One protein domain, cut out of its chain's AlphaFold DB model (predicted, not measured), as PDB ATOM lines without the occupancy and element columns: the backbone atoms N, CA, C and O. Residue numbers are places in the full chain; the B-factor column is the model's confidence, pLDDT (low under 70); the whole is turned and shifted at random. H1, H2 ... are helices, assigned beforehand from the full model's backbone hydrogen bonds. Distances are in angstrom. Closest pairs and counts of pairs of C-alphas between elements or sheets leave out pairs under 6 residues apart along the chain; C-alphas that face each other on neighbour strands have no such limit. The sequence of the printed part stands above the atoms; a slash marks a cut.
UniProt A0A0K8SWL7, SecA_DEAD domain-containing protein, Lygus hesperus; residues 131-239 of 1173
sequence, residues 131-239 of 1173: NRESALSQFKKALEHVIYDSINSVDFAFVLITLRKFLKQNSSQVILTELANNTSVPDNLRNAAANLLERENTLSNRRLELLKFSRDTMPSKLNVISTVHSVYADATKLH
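This is residues 131 to 239 of the 1173 residues of the protein "SecA_DEAD domain-containing protein" of Lygus hesperus (UniProt A0A0K8SWL7). Five helices run up and down in an elongated bundle, with H1 and H3 packing on the long helix H4, and H5 packing on H1 and H2. The last turns of H4 and the long link 211 to 223, which folds back to H5, make one end of the rod. The printed part has 109 residues, with five named helices in the order H1 to H5 and no named strand: the class is all helix. It is compact, with a radius of gyration of the C-alphas of 15.1 A, and spans 53 by 24 by 23 A.

H4, residues 187 to 210, touches H1, residues 131 to 149, at a shallow tilt of 23 degrees, opposite ways; their closest C-alphas, of Phe 139 and Ala 192, are 4.9 A apart. With residues 189 to 197 alone, H4 touches H3, residues 172 to 181, and the two form a helical hairpin at 38 degrees, only just steep; their closest C-alphas, of Ala 180 and Arg 190, are 4.5 A apart. H5, residues 224 to 239, touches residues 140 to 147 of H1 at 20 degrees, the same way, closest at the C-alphas of Ile 147 and Ala 235, 6.3 A. H5 also touches H2, residues 154 to 166, closest at the C-alphas of Leu 160 and Tyr 232, 7.1 A. H4 is apart from H2 and H5. In the five helices every O i to N i+4 pair is within hydrogen-bond range.

H4 is 34.7 A long, H1 26.1 A, H5 22.2 A, H2 18.8 A and H3 14.5 A. H1 begins at C-alpha 131 (199.251, 225.312, 233.480), and H5 ends at C-alpha 239 (213.844, 228.545, 204.612).

The C-alphas farthest apart, of Asn 152 and Phe 213, are 53.3 A apart. The printed part has no cut, and the link from H4 to H5 is long. Low-confidence residues include 148 to 155 and 214 to 220.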
ATOM      1  N   ASN A 131     198.589 224.021 233.681       83.19
ATOM      2  CA  ASN A 131     199.251 225.312 233.480       83.19
ATOM      3  C   ASN A 131     200.631 225.161 232.825       83.19
ATOM      4  O   ASN A 131     200.996 225.976 231.982       83.19
ATOM      5  N   ARG A 132     201.393 224.121 233.184       86.31
ATOM      6  CA  ARG A 132     202.678 223.788 232.553       86.31
ATOM      7  C   ARG A 132     202.497 223.376 231.092       86.31
ATOM      8  O   ARG A 132     203.264 223.822 230.248       86.31
ATOM      9  N   GLU A 133     201.495 222.558 230.782       84.56
ATOM     10  CA  GLU A 133     201.161 222.165 229.405       84.56
ATOM     11  C   GLU A 133     200.707 223.374 228.573       84.56
ATOM     12  O   GLU A 133     201.138 223.544 227.431       84.56
ATOM     13  N   SER A 134     199.928 224.280 229.173       85.88
ATOM     14  CA  SER A 134     199.557 225.566 228.574       85.88
ATOM     15  C   SER A 134     200.780 226.456 228.314       85.88
ATOM     16  O   SER A 134     200.952 226.955 227.202       85.88
ATOM     17  N   ALA A 135     201.690 226.593 229.287       86.12
ATOM     18  CA  ALA A 135     202.937 227.344 229.128       86.12
ATOM     19  C   ALA A 135     203.859 226.722 228.064       86.12
ATOM     20  O   ALA A 135     204.477 227.448 227.288       86.12
ATOM     21  N   LEU A 136     203.909 225.388 227.962       87.00
ATOM     22  CA  LEU A 136     204.643 224.683 226.909       87.00
ATOM     23  C   LEU A 136     204.028 224.947 225.526       87.00
ATOM     24  O   LEU A 136     204.761 225.170 224.564       87.00
ATOM     25  N   SER A 137     202.697 224.973 225.425       85.69
ATOM     26  CA  SER A 137     201.992 225.339 224.192       85.69
ATOM     27  C   SER A 137     202.257 226.795 223.793       85.69
ATOM     28  O   SER A 137     202.531 227.070 222.627       85.69
ATOM     29  N   GLN A 138     202.247 227.724 224.754       87.06
ATOM     30  CA  GLN A 138     202.588 229.132 224.524       87.06
ATOM     31  C   GLN A 138     204.043 229.304 224.083       87.06
ATOM     32  O   GLN A 138     204.302 230.032 223.131       87.06
ATOM     33  N   PHE A 139     204.980 228.598 224.721       89.19
ATOM     34  CA  PHE A 139     206.383 228.571 224.314       89.19
ATOM     35  C   PHE A 139     206.545 228.044 222.886       89.19
ATOM     36  O   PHE A 139     207.212 228.683 222.077       89.19
ATOM     37  N   LYS A 140     205.880 226.932 222.541       85.69
ATOM     38  CA  LYS A 140     205.898 226.378 221.181       85.69
ATOM     39  C   LYS A 140     205.345 227.375 220.157       85.69
ATOM     40  O   LYS A 140     206.003 227.619 219.153       85.69
ATOM     41  N   LYS A 141     204.201 228.005 220.442       85.25
ATOM     42  CA  LYS A 141     203.608 229.038 219.575       85.25
ATOM     43  C   LYS A 141     204.512 230.257 219.415       85.25
ATOM     44  O   LYS A 141     204.630 230.769 218.312       85.25
ATOM     45  N   ALA A 142     205.148 230.723 220.490       83.69
ATOM     46  CA  ALA A 142     206.083 231.844 220.424       83.69
ATOM     47  C   ALA A 142     207.315 231.491 219.576       83.69
ATOM     48  O   ALA A 142     207.747 232.300 218.762       83.69
ATOM     49  N   LEU A 143     207.837 230.268 219.717       81.19
ATOM     50  CA  LEU A 143     208.958 229.763 218.925       81.19
ATOM     51  C   LEU A 143     208.589 229.657 217.435       81.19
ATOM     52  O   LEU A 143     209.329 230.146 216.586       81.19
ATOM     53  N   GLU A 144     207.424 229.083 217.118       80.94
ATOM     54  CA  GLU A 144     206.883 229.012 215.754       80.94
ATOM     55  C   GLU A 144     206.665 230.414 215.171       80.94
ATOM     56  O   GLU A 144     207.108 230.695 214.062       80.94
ATOM     57  N   HIS A 145     206.058 231.328 215.930       79.56
ATOM     58  CA  HIS A 145     205.792 232.696 215.492       79.56
ATOM     59  C   HIS A 145     207.069 233.449 215.128       79.56
ATOM     60  O   HIS A 145     207.103 234.110 214.098       79.56
ATOM     61  N   VAL A 146     208.140 233.338 215.921       71.44
ATOM     62  CA  VAL A 146     209.421 233.982 215.582       71.44
ATOM     63  C   VAL A 146     209.931 233.488 214.224       71.44
ATOM     64  O   VAL A 146     210.392 234.289 213.427       71.44
ATOM     65  N   ILE A 147     209.760 232.206 213.898       70.00
ATOM     66  CA  ILE A 147     210.198 231.633 212.616       70.00
ATOM     67  C   ILE A 147     209.286 232.015 211.440       70.00
ATOM     68  O   ILE A 147     209.764 232.144 210.309       70.00
ATOM     69  N   TYR A 148     207.986 232.191 211.681       67.38
ATOM     70  CA  TYR A 148     207.032 232.565 210.637       67.38
ATOM     71  C   TYR A 148     206.995 234.074 210.353       67.38
ATOM     72  O   TYR A 148     206.758 234.424 209.200       67.38
ATOM     73  N   ASP A 149     207.281 234.939 211.334       58.81
ATOM     74  CA  ASP A 149     207.196 236.403 211.190       58.81
ATOM     75  C   ASP A 149     208.537 237.084 210.858       58.81
ATOM     76  O   ASP A 149     208.557 238.063 210.111       58.81
ATOM     77  N   SER A 150     209.683 236.583 211.350       55.59
ATOM     78  CA  SER A 150     210.989 237.191 211.040       55.59
ATOM     79  C   SER A 150     211.518 236.671 209.701       55.59
ATOM     80  O   SER A 150     212.381 235.797 209.638       55.59
ATOM     81  N   ILE A 151     210.959 237.164 208.600       51.62
ATOM     82  CA  ILE A 151     211.346 236.746 207.251       51.62
ATOM     83  C   ILE A 151     212.298 237.794 206.653       51.62
ATOM     84  O   ILE A 151     211.907 238.936 206.426       51.62
ATOM     85  N   ASN A 152     213.524 237.367 206.324       53.22
ATOM     86  CA  ASN A 152     214.573 238.118 205.605       53.22
ATOM     87  C   ASN A 152     215.347 239.201 206.377       53.22
ATOM     88  O   ASN A 152     215.770 240.183 205.769       53.22
ATOM     89  N   SER A 153     215.616 239.018 207.669       59.50
ATOM     90  CA  SER A 153     216.580 239.875 208.366       59.50
ATOM     91  C   SER A 153     217.768 239.084 208.901       59.50
ATOM     92  O   SER A 153     217.694 237.877 209.141       59.50
ATOM     93  N   VAL A 154     218.878 239.792 209.100       63.47
ATOM     94  CA  VAL A 154     220.044 239.304 209.847       63.47
ATOM     95  C   VAL A 154     219.606 238.759 211.222       63.47
ATOM     96  O   VAL A 154     220.186 237.793 211.712       63.47
ATOM     97  N   ASP A 155     218.513 239.284 211.787       66.94
ATOM     98  CA  ASP A 155     217.924 238.828 213.053       66.94
ATOM     99  C   ASP A 155     217.391 237.388 212.982       66.94
ATOM    100  O   ASP A 155     217.577 236.622 213.924       66.94
ATOM    101  N   PHE A 156     216.804 236.964 211.855       73.31
ATOM    102  CA  PHE A 156     216.372 235.571 211.664       73.31
ATOM    103  C   PHE A 156     217.562 234.603 211.694       73.31
ATOM    104  O   PHE A 156     217.512 233.556 212.348       73.31
ATOM    105  N   ALA A 157     218.667 234.980 211.042       74.06
ATOM    106  CA  ALA A 157     219.906 234.211 211.087       74.06
ATOM    107  C   ALA A 157     220.493 234.170 212.511       74.06
ATOM    108  O   ALA A 157     220.912 233.104 212.972       74.06
ATOM    109  N   PHE A 158     220.450 235.289 213.246       74.75
ATOM    110  CA  PHE A 158     220.851 235.345 214.657       74.75
ATOM    111  C   PHE A 158     220.025 234.408 215.538       74.75
ATOM    112  O   PHE A 158     220.600 233.670 216.345       74.75
ATOM    113  N   VAL A 159     218.700 234.387 215.373       75.06
ATOM    114  CA  VAL A 159     217.808 233.509 216.141       75.06
ATOM    115  C   VAL A 159     218.128 232.040 215.865       75.06
ATOM    116  O   VAL A 159     218.325 231.276 216.811       75.06
ATOM    117  N   LEU A 160     218.259 231.625 214.602       77.25
ATOM    118  CA  LEU A 160     218.541 230.225 214.262       77.25
ATOM    119  C   LEU A 160     219.925 229.757 214.734       77.25
ATOM    120  O   LEU A 160     220.059 228.642 215.240       77.25
ATOM    121  N   ILE A 161     220.951 230.606 214.635       77.31
ATOM    122  CA  ILE A 161     222.288 230.294 215.168       77.31
ATOM    123  C   ILE A 161     222.257 230.192 216.694       77.31
ATOM    124  O   ILE A 161     222.908 229.321 217.276       77.31
ATOM    125  N   THR A 162     221.481 231.052 217.351       75.38
ATOM    126  CA  THR A 162     221.293 231.027 218.803       75.38
ATOM    127  C   THR A 162     220.597 229.734 219.243       75.38
ATOM    128  O   THR A 162     221.111 229.034 220.114       75.38
ATOM    129  N   LEU A 163     219.512 229.331 218.574       76.94
ATOM    130  CA  LEU A 163     218.829 228.055 218.832       76.94
ATOM    131  C   LEU A 163     219.753 226.846 218.607       76.94
ATOM    132  O   LEU A 163     219.760 225.915 219.413       76.94
ATOM    133  N   ARG A 164     220.602 226.886 217.573       76.94
ATOM    134  CA  ARG A 164     221.614 225.848 217.307       76.94
ATOM    135  C   ARG A 164     222.627 225.704 218.444       76.94
ATOM    136  O   ARG A 164     223.010 224.581 218.773       76.94
ATOM    137  N   LYS A 165     223.071 226.809 219.056       76.12
ATOM    138  CA  LYS A 165     223.968 226.760 220.227       76.12
ATOM    139  C   LYS A 165     223.301 226.035 221.400       76.12
ATOM    140  O   LYS A 165     223.953 225.223 222.052       76.12
ATOM    141  N   PHE A 166     222.004 226.254 221.606       72.75
ATOM    142  CA  PHE A 166     221.240 225.641 222.696       72.75
ATOM    143  C   PHE A 166     220.954 224.148 222.489       72.75
ATOM    144  O   PHE A 166     220.909 223.400 223.461       72.75
ATOM    145  N   LEU A 167     220.861 223.675 221.240       69.88
ATOM    146  CA  LEU A 167     220.724 222.242 220.928       69.88
ATOM    147  C   LEU A 167     221.929 221.391 221.367       69.88
ATOM    148  O   LEU A 167     221.810 220.172 221.456       69.88
ATOM    149  N   LYS A 168     223.080 222.007 221.674       68.44
ATOM    150  CA  LYS A 168     224.257 221.310 222.222       68.44
ATOM    151  C   LYS A 168     224.165 221.051 223.732       68.44
ATOM    152  O   LYS A 168     225.078 220.450 224.293       68.44
ATOM    153  N   GLN A 169     223.110 221.518 224.403       73.19
ATOM    154  CA  GLN A 169     222.946 221.380 225.849       73.19
ATOM    155  C   GLN A 169     222.052 220.196 226.242       73.19
ATOM    156  O   GLN A 169     221.056 219.896 225.592       73.19
ATOM    157  N   ASN A 170     222.377 219.555 227.369       67.81
ATOM    158  CA  ASN A 170     221.720 218.320 227.824       67.81
ATOM    159  C   ASN A 170     220.530 218.542 228.781       67.81
ATOM    160  O   ASN A 170     219.987 217.573 229.311       67.81
ATOM    161  N   SER A 171     220.122 219.790 229.047       78.62
ATOM    162  CA  SER A 171     219.078 220.095 230.037       78.62
ATOM    163  C   SER A 171     218.075 221.140 229.552       78.62
ATOM    164  O   SER A 171     218.436 222.276 229.251       78.62
ATOM    165  N   SER A 172     216.790 220.771 229.580       80.94
ATOM    166  CA  SER A 172     215.656 221.656 229.277       80.94
ATOM    167  C   SER A 172     215.635 222.923 230.142       80.94
ATOM    168  O   SER A 172     215.233 223.976 229.661       80.94
ATOM    169  N   GLN A 173     216.079 222.848 231.403       79.12
ATOM    170  CA  GLN A 173     216.143 224.014 232.295       79.12
ATOM    171  C   GLN A 173     217.222 225.015 231.866       79.12
ATOM    172  O   GLN A 173     216.986 226.220 231.934       79.12
ATOM    173  N   VAL A 174     218.387 224.542 231.408       81.25
ATOM    174  CA  VAL A 174     219.487 225.435 230.995       81.25
ATOM    175  C   VAL A 174     219.115 226.154 229.700       81.25
ATOM    176  O   VAL A 174     219.231 227.373 229.633       81.25
ATOM    177  N   ILE A 175     218.507 225.436 228.749       82.06
ATOM    178  CA  ILE A 175     217.973 226.014 227.506       82.06
ATOM    179  C   ILE A 175     216.952 227.124 227.799       82.06
ATOM    180  O   ILE A 175     217.041 228.210 227.233       82.06
ATOM    181  N   LEU A 176     215.991 226.877 228.699       83.81
ATOM    182  CA  LEU A 176     214.982 227.880 229.060       83.81
ATOM    183  C   LEU A 176     215.582 229.083 229.796       83.81
ATOM    184  O   LEU A 176     215.147 230.208 229.569       83.81
ATOM    185  N   THR A 177     216.594 228.861 230.637       83.50
ATOM    186  CA  THR A 177     217.288 229.935 231.367       83.50
ATOM    187  C   THR A 177     218.095 230.821 230.418       83.50
ATOM    188  O   THR A 177     218.075 232.044 230.549       83.50
ATOM    189  N   GLU A 178     218.785 230.233 229.440       80.50
ATOM    190  CA  GLU A 178     219.536 230.995 228.439       80.50
ATOM    191  C   GLU A 178     218.604 231.759 227.490       80.50
ATOM    192  O   GLU A 178     218.853 232.931 227.216       80.50
ATOM    193  N   LEU A 179     217.489 231.157 227.059       81.44
ATOM    194  CA  LEU A 179     216.469 231.840 226.250       81.44
ATOM    195  C   LEU A 179     215.797 232.998 226.997       81.44
ATOM    196  O   LEU A 179     215.577 234.054 226.408       81.44
ATOM    197  N   ALA A 180     215.504 232.828 228.288       82.81
ATOM    198  CA  ALA A 180     214.898 233.868 229.119       82.81
ATOM    199  C   ALA A 180     215.825 235.080 229.345       82.81
ATOM    200  O   ALA A 180     215.342 236.180 229.603       82.81
ATOM    201  N   ASN A 181     217.144 234.901 229.221       81.62
ATOM    202  CA  ASN A 181     218.135 235.949 229.482       81.62
ATOM    203  C   ASN A 181     218.796 236.519 228.212       81.62
ATOM    204  O   ASN A 181     219.558 237.480 228.306       81.62
ATOM    205  N   ASN A 182     218.527 235.962 227.026       77.62
ATOM    206  CA  ASN A 182     219.171 236.401 225.788       77.62
ATOM    207  C   ASN A 182     218.462 237.620 225.179       77.62
ATOM    208  O   ASN A 182     217.312 237.544 224.754       77.62
ATOM    209  N   THR A 183     219.172 238.747 225.098       72.44
ATOM    210  CA  THR A 183     218.677 240.007 224.515       72.44
ATOM    211  C   THR A 183     218.548 239.981 222.991       72.44
ATOM    212  O   THR A 183     217.892 240.853 222.434       72.44
ATOM    213  N   SER A 184     219.151 238.998 222.317       65.00
ATOM    214  CA  SER A 184     219.106 238.834 220.852       65.00
ATOM    215  C   SER A 184     217.847 238.100 220.373       65.00
ATOM    216  O   SER A 184     217.688 237.856 219.181       65.00
ATOM    217  N   VAL A 185     216.981 237.683 221.300       73.94
ATOM    218  CA  VAL A 185     215.764 236.917 221.027       73.94
ATOM    219  C   VAL A 185     214.540 237.807 221.290       73.94
ATOM    220  O   VAL A 185     214.554 238.561 222.265       73.94
ATOM    221  N   PRO A 186     213.473 237.730 220.470       77.69
ATOM    222  CA  PRO A 186     212.270 238.540 220.654       77.69
ATOM    223  C   PRO A 186     211.620 238.413 222.044       77.69
ATOM    224  O   PRO A 186     211.569 237.329 222.636       77.69
ATOM    225  N   ASP A 187     211.060 239.522 222.542       79.56
ATOM    226  CA  ASP A 187     210.474 239.637 223.888       79.56
ATOM    227  C   ASP A 187     209.386 238.598 224.176       79.56
ATOM    228  O   ASP A 187     209.289 238.076 225.287       79.56
ATOM    229  N   ASN A 188     208.578 238.269 223.166       82.56
ATOM    230  CA  ASN A 188     207.517 237.272 223.276       82.56
ATOM    231  C   ASN A 188     208.070 235.878 223.622       82.56
ATOM    232  O   ASN A 188     207.545 235.208 224.513       82.56
ATOM    233  N   LEU A 189     209.152 235.459 222.965       83.75
ATOM    234  CA  LEU A 189     209.805 234.172 223.167       83.75
ATOM    235  C   LEU A 189     210.562 234.150 224.497       83.75
ATOM    236  O   LEU A 189     210.496 233.155 225.220       83.75
ATOM    237  N   ARG A 190     211.193 235.268 224.866       85.25
ATOM    238  CA  ARG A 190     211.851 235.440 226.166       85.25
ATOM    239  C   ARG A 190     210.869 235.282 227.332       85.25
ATOM    240  O   ARG A 190     211.107 234.490 228.243       85.25
ATOM    241  N   ASN A 191     209.729 235.970 227.262       87.38
ATOM    242  CA  ASN A 191     208.681 235.904 228.281       87.38
ATOM    243  C   ASN A 191     208.043 234.509 228.358       87.38
ATOM    244  O   ASN A 191     207.792 233.998 229.451       87.38
ATOM    245  N   ALA A 192     207.820 233.858 227.211       86.31
ATOM    246  CA  ALA A 192     207.280 232.501 227.171       86.31
ATOM    247  C   ALA A 192     208.253 231.464 227.766       86.31
ATOM    248  O   ALA A 192     207.820 230.565 228.490       86.31
ATOM    249  N   ALA A 193     209.561 231.605 227.515       87.00
ATOM    250  CA  ALA A 193     210.597 230.753 228.104       87.00
ATOM    251  C   ALA A 193     210.686 230.927 229.630       87.00
ATOM    252  O   ALA A 193     210.738 229.932 230.354       87.00
ATOM    253  N   ALA A 194     210.637 232.173 230.117       88.06
ATOM    254  CA  ALA A 194     210.647 232.485 231.547       88.06
ATOM    255  C   ALA A 194     209.423 231.898 232.276       88.06
ATOM    256  O   ALA A 194     209.580 231.237 233.304       88.06
ATOM    257  N   ASN A 195     208.221 232.054 231.707       88.88
ATOM    258  CA  ASN A 195     206.992 231.482 232.264       88.88
ATOM    259  C   ASN A 195     207.062 229.945 232.329       88.88
ATOM    260  O   ASN A 195     206.730 229.346 233.349       88.88
ATOM    261  N   LEU A 196     207.546 229.276 231.274       88.81
ATOM    262  CA  LEU A 196     207.687 227.816 231.278       88.81
ATOM    263  C   LEU A 196     208.719 227.325 232.311       88.81
ATOM    264  O   LEU A 196     208.489 226.303 232.965       88.81
ATOM    265  N   LEU A 197     209.826 228.055 232.485       87.94
ATOM    266  CA  LEU A 197     210.852 227.751 233.485       87.94
ATOM    267  C   LEU A 197     210.298 227.836 234.912       87.94
ATOM    268  O   LEU A 197     210.526 226.930 235.712       87.94
ATOM    269  N   GLU A 198     209.533 228.889 235.213       85.38
ATOM    270  CA  GLU A 198     208.878 229.071 236.512       85.38
ATOM    271  C   GLU A 198     207.962 227.880 236.834       85.38
ATOM    272  O   GLU A 198     208.101 227.248 237.883       85.38
ATOM    273  N   ARG A 199     207.088 227.494 235.891       84.94
ATOM    274  CA  ARG A 199     206.150 226.372 236.078       84.94
ATOM    275  C   ARG A 199     206.850 225.017 236.214       84.94
ATOM    276  O   ARG A 199     206.392 224.187 237.002       84.94
ATOM    277  N   GLU A 200     207.947 224.772 235.491       84.81
ATOM    278  CA  GLU A 200     208.731 223.533 235.640       84.81
ATOM    279  C   GLU A 200     209.428 223.453 236.999       84.81
ATOM    280  O   GLU A 200     209.483 222.370 237.589       84.81
ATOM    281  N   ASN A 201     209.935 224.577 237.512       81.75
ATOM    282  CA  ASN A 201     210.588 224.630 238.818       81.75
ATOM    283  C   ASN A 201     209.585 224.333 239.943       81.75
ATOM    284  O   ASN A 201     209.836 223.444 240.758       81.75
ATOM    285  N   THR A 202     208.407 224.970 239.933       78.06
ATOM    286  CA  THR A 202     207.339 224.704 240.916       78.06
ATOM    287  C   THR A 202     206.875 223.245 240.874       78.06
ATOM    288  O   THR A 202     206.731 222.593 241.910       78.06
ATOM    289  N   LEU A 203     206.683 222.683 239.676       78.62
ATOM    290  CA  LEU A 203     206.254 221.294 239.524       78.62
ATOM    291  C   LEU A 203     207.357 220.297 239.927       78.62
ATOM    292  O   LEU A 203     207.053 219.238 240.476       78.62
ATOM    293  N   SER A 204     208.632 220.633 239.712       75.38
ATOM    294  CA  SER A 204     209.774 219.822 240.161       75.38
ATOM    295  C   SER A 204     209.912 219.797 241.684       75.38
ATOM    296  O   SER A 204     210.157 218.726 242.239       75.38
ATOM    297  N   ASN A 205     209.656 220.919 242.364       73.88
ATOM    298  CA  ASN A 205     209.576 220.957 243.827       73.88
ATOM    299  C   ASN A 205     208.432 220.066 244.338       73.88
ATOM    300  O   ASN A 205     208.646 219.223 245.209       73.88
ATOM    301  N   ARG A 206     207.244 220.146 243.723       74.50
ATOM    302  CA  ARG A 206     206.107 219.279 244.080       74.50
ATOM    303  C   ARG A 206     206.383 217.790 243.842       74.50
ATOM    304  O   ARG A 206     205.926 216.954 244.618       74.50
ATOM    305  N   ARG A 207     207.143 217.424 242.798       72.62
ATOM    306  CA  ARG A 207     207.548 216.022 242.554       72.62
ATOM    307  C   ARG A 207     208.311 215.440 243.749       72.62
ATOM    308  O   ARG A 207     208.042 214.301 244.125       72.62
ATOM    309  N   LEU A 208     209.229 216.205 244.346       69.31
ATOM    310  CA  LEU A 208     209.988 215.775 245.530       69.31
ATOM    311  C   LEU A 208     209.081 215.518 246.741       69.31
ATOM    312  O   LEU A 208     209.327 214.581 247.498       69.31
ATOM    313  N   GLU A 209     208.006 216.291 246.883       69.50
ATOM    314  CA  GLU A 209     207.039 216.137 247.973       69.50
ATOM    315  C   GLU A 209     206.071 214.959 247.753       69.50
ATOM    316  O   GLU A 209     205.849 214.152 248.659       69.50
ATOM    317  N   LEU A 210     205.551 214.783 246.531       70.62
ATOM    318  CA  LEU A 210     204.629 213.689 246.184       70.62
ATOM    319  C   LEU A 210     205.294 212.301 246.150       70.62
ATOM    320  O   LEU A 210     204.607 211.292 246.331       70.62
ATOM    321  N   LEU A 211     206.624 212.238 245.993       64.69
ATOM    322  CA  LEU A 211     207.437 211.011 246.069       64.69
ATOM    323  C   LEU A 211     207.208 210.208 247.362       64.69
ATOM    324  O   LEU A 211     207.424 208.995 247.373       64.69
ATOM    325  N   LYS A 212     206.762 210.869 248.439       69.94
ATOM    326  CA  LYS A 212     206.425 210.243 249.726       69.94
ATOM    327  C   LYS A 212     205.163 209.366 249.658       69.94
ATOM    328  O   LYS A 212     205.025 208.482 250.497       69.94
ATOM    329  N   PHE A 213     204.270 209.590 248.686       72.12
ATOM    330  CA  PHE A 213     202.931 208.982 248.641       72.12
ATOM    331  C   PHE A 213     202.683 208.060 247.440       72.12
ATOM    332  O   PHE A 213     201.849 207.165 247.533       72.12
ATOM    333  N   SER A 214     203.349 208.257 246.299       68.75
ATOM    334  CA  SER A 214     203.275 207.324 245.162       68.75
ATOM    335  C   SER A 214     204.402 207.571 244.157       68.75
ATOM    336  O   SER A 214     204.800 208.713 243.921       68.75
ATOM    337  N   ARG A 215     204.913 206.496 243.538       61.84
ATOM    338  CA  ARG A 215     205.843 206.583 242.397       61.84
ATOM    339  C   ARG A 215     205.116 206.685 241.054       61.84
ATOM    340  O   ARG A 215     205.676 207.252 240.120       61.84
ATOM    341  N   ASP A 216     203.879 206.196 240.975       58.00
ATOM    342  CA  ASP A 216     203.150 206.015 239.713       58.00
ATOM    343  C   ASP A 216     202.372 207.269 239.273       58.00
ATOM    344  O   ASP A 216     201.862 207.335 238.159       58.00
ATOM    345  N   THR A 217     202.317 208.307 240.114       60.09
ATOM    346  CA  THR A 217     201.616 209.577 239.842       60.09
ATOM    347  C   THR A 217     202.549 210.698 239.360       60.09
ATOM    348  O   THR A 217     202.255 211.878 239.546       60.09
ATOM    349  N   MET A 218     203.712 210.355 238.796       61.94
ATOM    350  CA  MET A 218     204.741 211.313 238.370       61.94
ATOM    351  C   MET A 218     204.407 211.954 237.006       61.94
ATOM    352  O   MET A 218     204.298 211.234 236.013       61.94
ATOM    353  N   PRO A 219     204.352 213.298 236.888       63.44
ATOM    354  CA  PRO A 219     204.243 213.964 235.590       63.44
ATOM    355  C   PRO A 219     205.534 213.789 234.780       63.44
ATOM    356  O   PRO A 219     206.633 213.954 235.323       63.44
ATOM    357  N   SER A 220     205.419 213.555 233.471       66.44
ATOM    358  CA  SER A 220     206.553 213.348 232.555       66.44
ATOM    359  C   SER A 220     207.599 214.477 232.615       66.44
ATOM    360  O   SER A 220     207.267 215.662 232.771       66.44
ATOM    361  N   LYS A 221     208.892 214.125 232.505       71.31
ATOM    362  CA  LYS A 221     209.997 215.105 232.446       71.31
ATOM    363  C   LYS A 221     209.813 216.054 231.257       71.31
ATOM    364  O   LYS A 221     209.396 215.625 230.186       71.31
ATOM    365  N   LEU A 222     210.130 217.338 231.446       80.00
ATOM    366  CA  LEU A 222     209.980 218.343 230.391       80.00
ATOM    367  C   LEU A 222     210.977 218.086 229.262       80.00
ATOM    368  O   LEU A 222     212.189 218.112 229.489       80.00
ATOM    369  N   ASN A 223     210.476 217.903 228.043       78.69
ATOM    370  CA  ASN A 223     211.307 217.692 226.863       78.69
ATOM    371  C   ASN A 223     211.288 218.921 225.939       78.69
ATOM    372  O   ASN A 223     210.682 218.908 224.867       78.69
ATOM    373  N   VAL A 224     211.974 219.989 226.359       82.56
ATOM    374  CA  VAL A 224     212.145 221.198 225.536       82.56
ATOM    375  C   VAL A 224     213.072 220.922 224.354       82.56
ATOM    376  O   VAL A 224     212.830 221.432 223.266       82.56
ATOM    377  N   ILE A 225     214.078 220.059 224.538       81.00
ATOM    378  CA  ILE A 225     215.083 219.725 223.516       81.00
ATOM    379  C   ILE A 225     214.410 219.227 222.232       81.00
ATOM    380  O   ILE A 225     214.680 219.757 221.159       81.00
ATOM    381  N   SER A 226     213.483 218.268 222.336       81.31
ATOM    382  CA  SER A 226     212.746 217.759 221.167       81.31
ATOM    383  C   SER A 226     211.900 218.829 220.474       81.31
ATOM    384  O   SER A 226     211.810 218.842 219.248       81.31
ATOM    385  N   THR A 227     211.323 219.756 221.246       81.25
ATOM    386  CA  THR A 227     210.480 220.838 220.723       81.25
ATOM    387  C   THR A 227     211.330 221.848 219.953       81.25
ATOM    388  O   THR A 227     211.008 222.174 218.815       81.25
ATOM    389  N   VAL A 228     212.456 222.281 220.529       81.94
ATOM    390  CA  VAL A 228     213.404 223.198 219.875       81.94
ATOM    391  C   VAL A 228     214.034 222.545 218.646       81.94
ATOM    392  O   VAL A 228     214.156 223.196 217.613       81.94
ATOM    393  N   HIS A 229     214.376 221.256 218.716       83.00
ATOM    394  CA  HIS A 229     214.945 220.520 217.587       83.00
ATOM    395  C   HIS A 229     213.952 220.381 216.426       83.00
ATOM    396  O   HIS A 229     214.323 220.622 215.280       83.00
ATOM    397  N   SER A 230     212.694 220.014 216.709       83.25
ATOM    398  CA  SER A 230     211.638 219.930 215.690       83.25
ATOM    399  C   SER A 230     211.455 221.270 214.991       83.25
ATOM    400  O   SER A 230     211.518 221.348 213.771       83.25
ATOM    401  N   VAL A 231     211.311 222.339 215.773       80.00
ATOM    402  CA  VAL A 231     211.035 223.673 215.240       80.00
ATOM    403  C   VAL A 231     212.238 224.245 214.478       80.00
ATOM    404  O   VAL A 231     212.054 224.868 213.437       80.00
ATOM    405  N   TYR A 232     213.473 223.975 214.919       82.38
ATOM    406  CA  TYR A 232     214.684 224.310 214.161       82.38
ATOM    407  C   TYR A 232     214.733 223.583 212.809       82.38
ATOM    408  O   TYR A 232     214.956 224.217 211.779       82.38
ATOM    409  N   ALA A 233     214.474 222.271 212.792       81.50
ATOM    410  CA  ALA A 233     214.462 221.481 211.561       81.50
ATOM    411  C   ALA A 233     213.382 221.964 210.577       81.50
ATOM    412  O   ALA A 233     213.660 222.112 209.382       81.50
ATOM    413  N   ASP A 234     212.183 222.265 211.081       81.81
ATOM    414  CA  ASP A 234     211.076 222.804 210.287       81.81
ATOM    415  C   ASP A 234     211.418 224.190 209.721       81.81
ATOM    416  O   ASP A 234     211.200 224.442 208.534       81.81
ATOM    417  N   ALA A 235     212.042 225.062 210.521       79.31
ATOM    418  CA  ALA A 235     212.485 226.389 210.093       79.31
ATOM    419  C   ALA A 235     213.520 226.325 208.968       79.31
ATOM    420  O   ALA A 235     213.395 227.024 207.963       79.31
ATOM    421  N   THR A 236     214.540 225.474 209.109       79.50
ATOM    422  CA  THR A 236     215.583 225.328 208.088       79.50
ATOM    423  C   THR A 236     215.028 224.719 206.804       79.50
ATOM    424  O   THR A 236     215.387 225.159 205.711       79.50
ATOM    425  N   LYS A 237     214.114 223.746 206.915       83.38
ATOM    426  CA  LYS A 237     213.423 223.158 205.761       83.38
ATOM    427  C   LYS A 237     212.569 224.197 205.033       83.38
ATOM    428  O   LYS A 237     212.646 224.289 203.810       83.38
ATOM    429  N   LEU A 238     211.800 224.996 205.772       82.44
ATOM    430  CA  LEU A 238     210.959 226.054 205.215       82.44
ATOM    431  C   LEU A 238     211.794 227.166 204.563       82.44
ATOM    432  O   LEU A 238     211.454 227.615 203.472       82.44
ATOM    433  N   HIS A 239     212.903 227.577 205.189       82.88
ATOM    434  CA  HIS A 239     213.844 228.545 204.612       82.88
ATOM    435  C   HIS A 239     214.432 228.029 203.298       82.88
ATOM    436  O   HIS A 239     214.360 228.717 202.283       82.88
TER     437      HIS A 239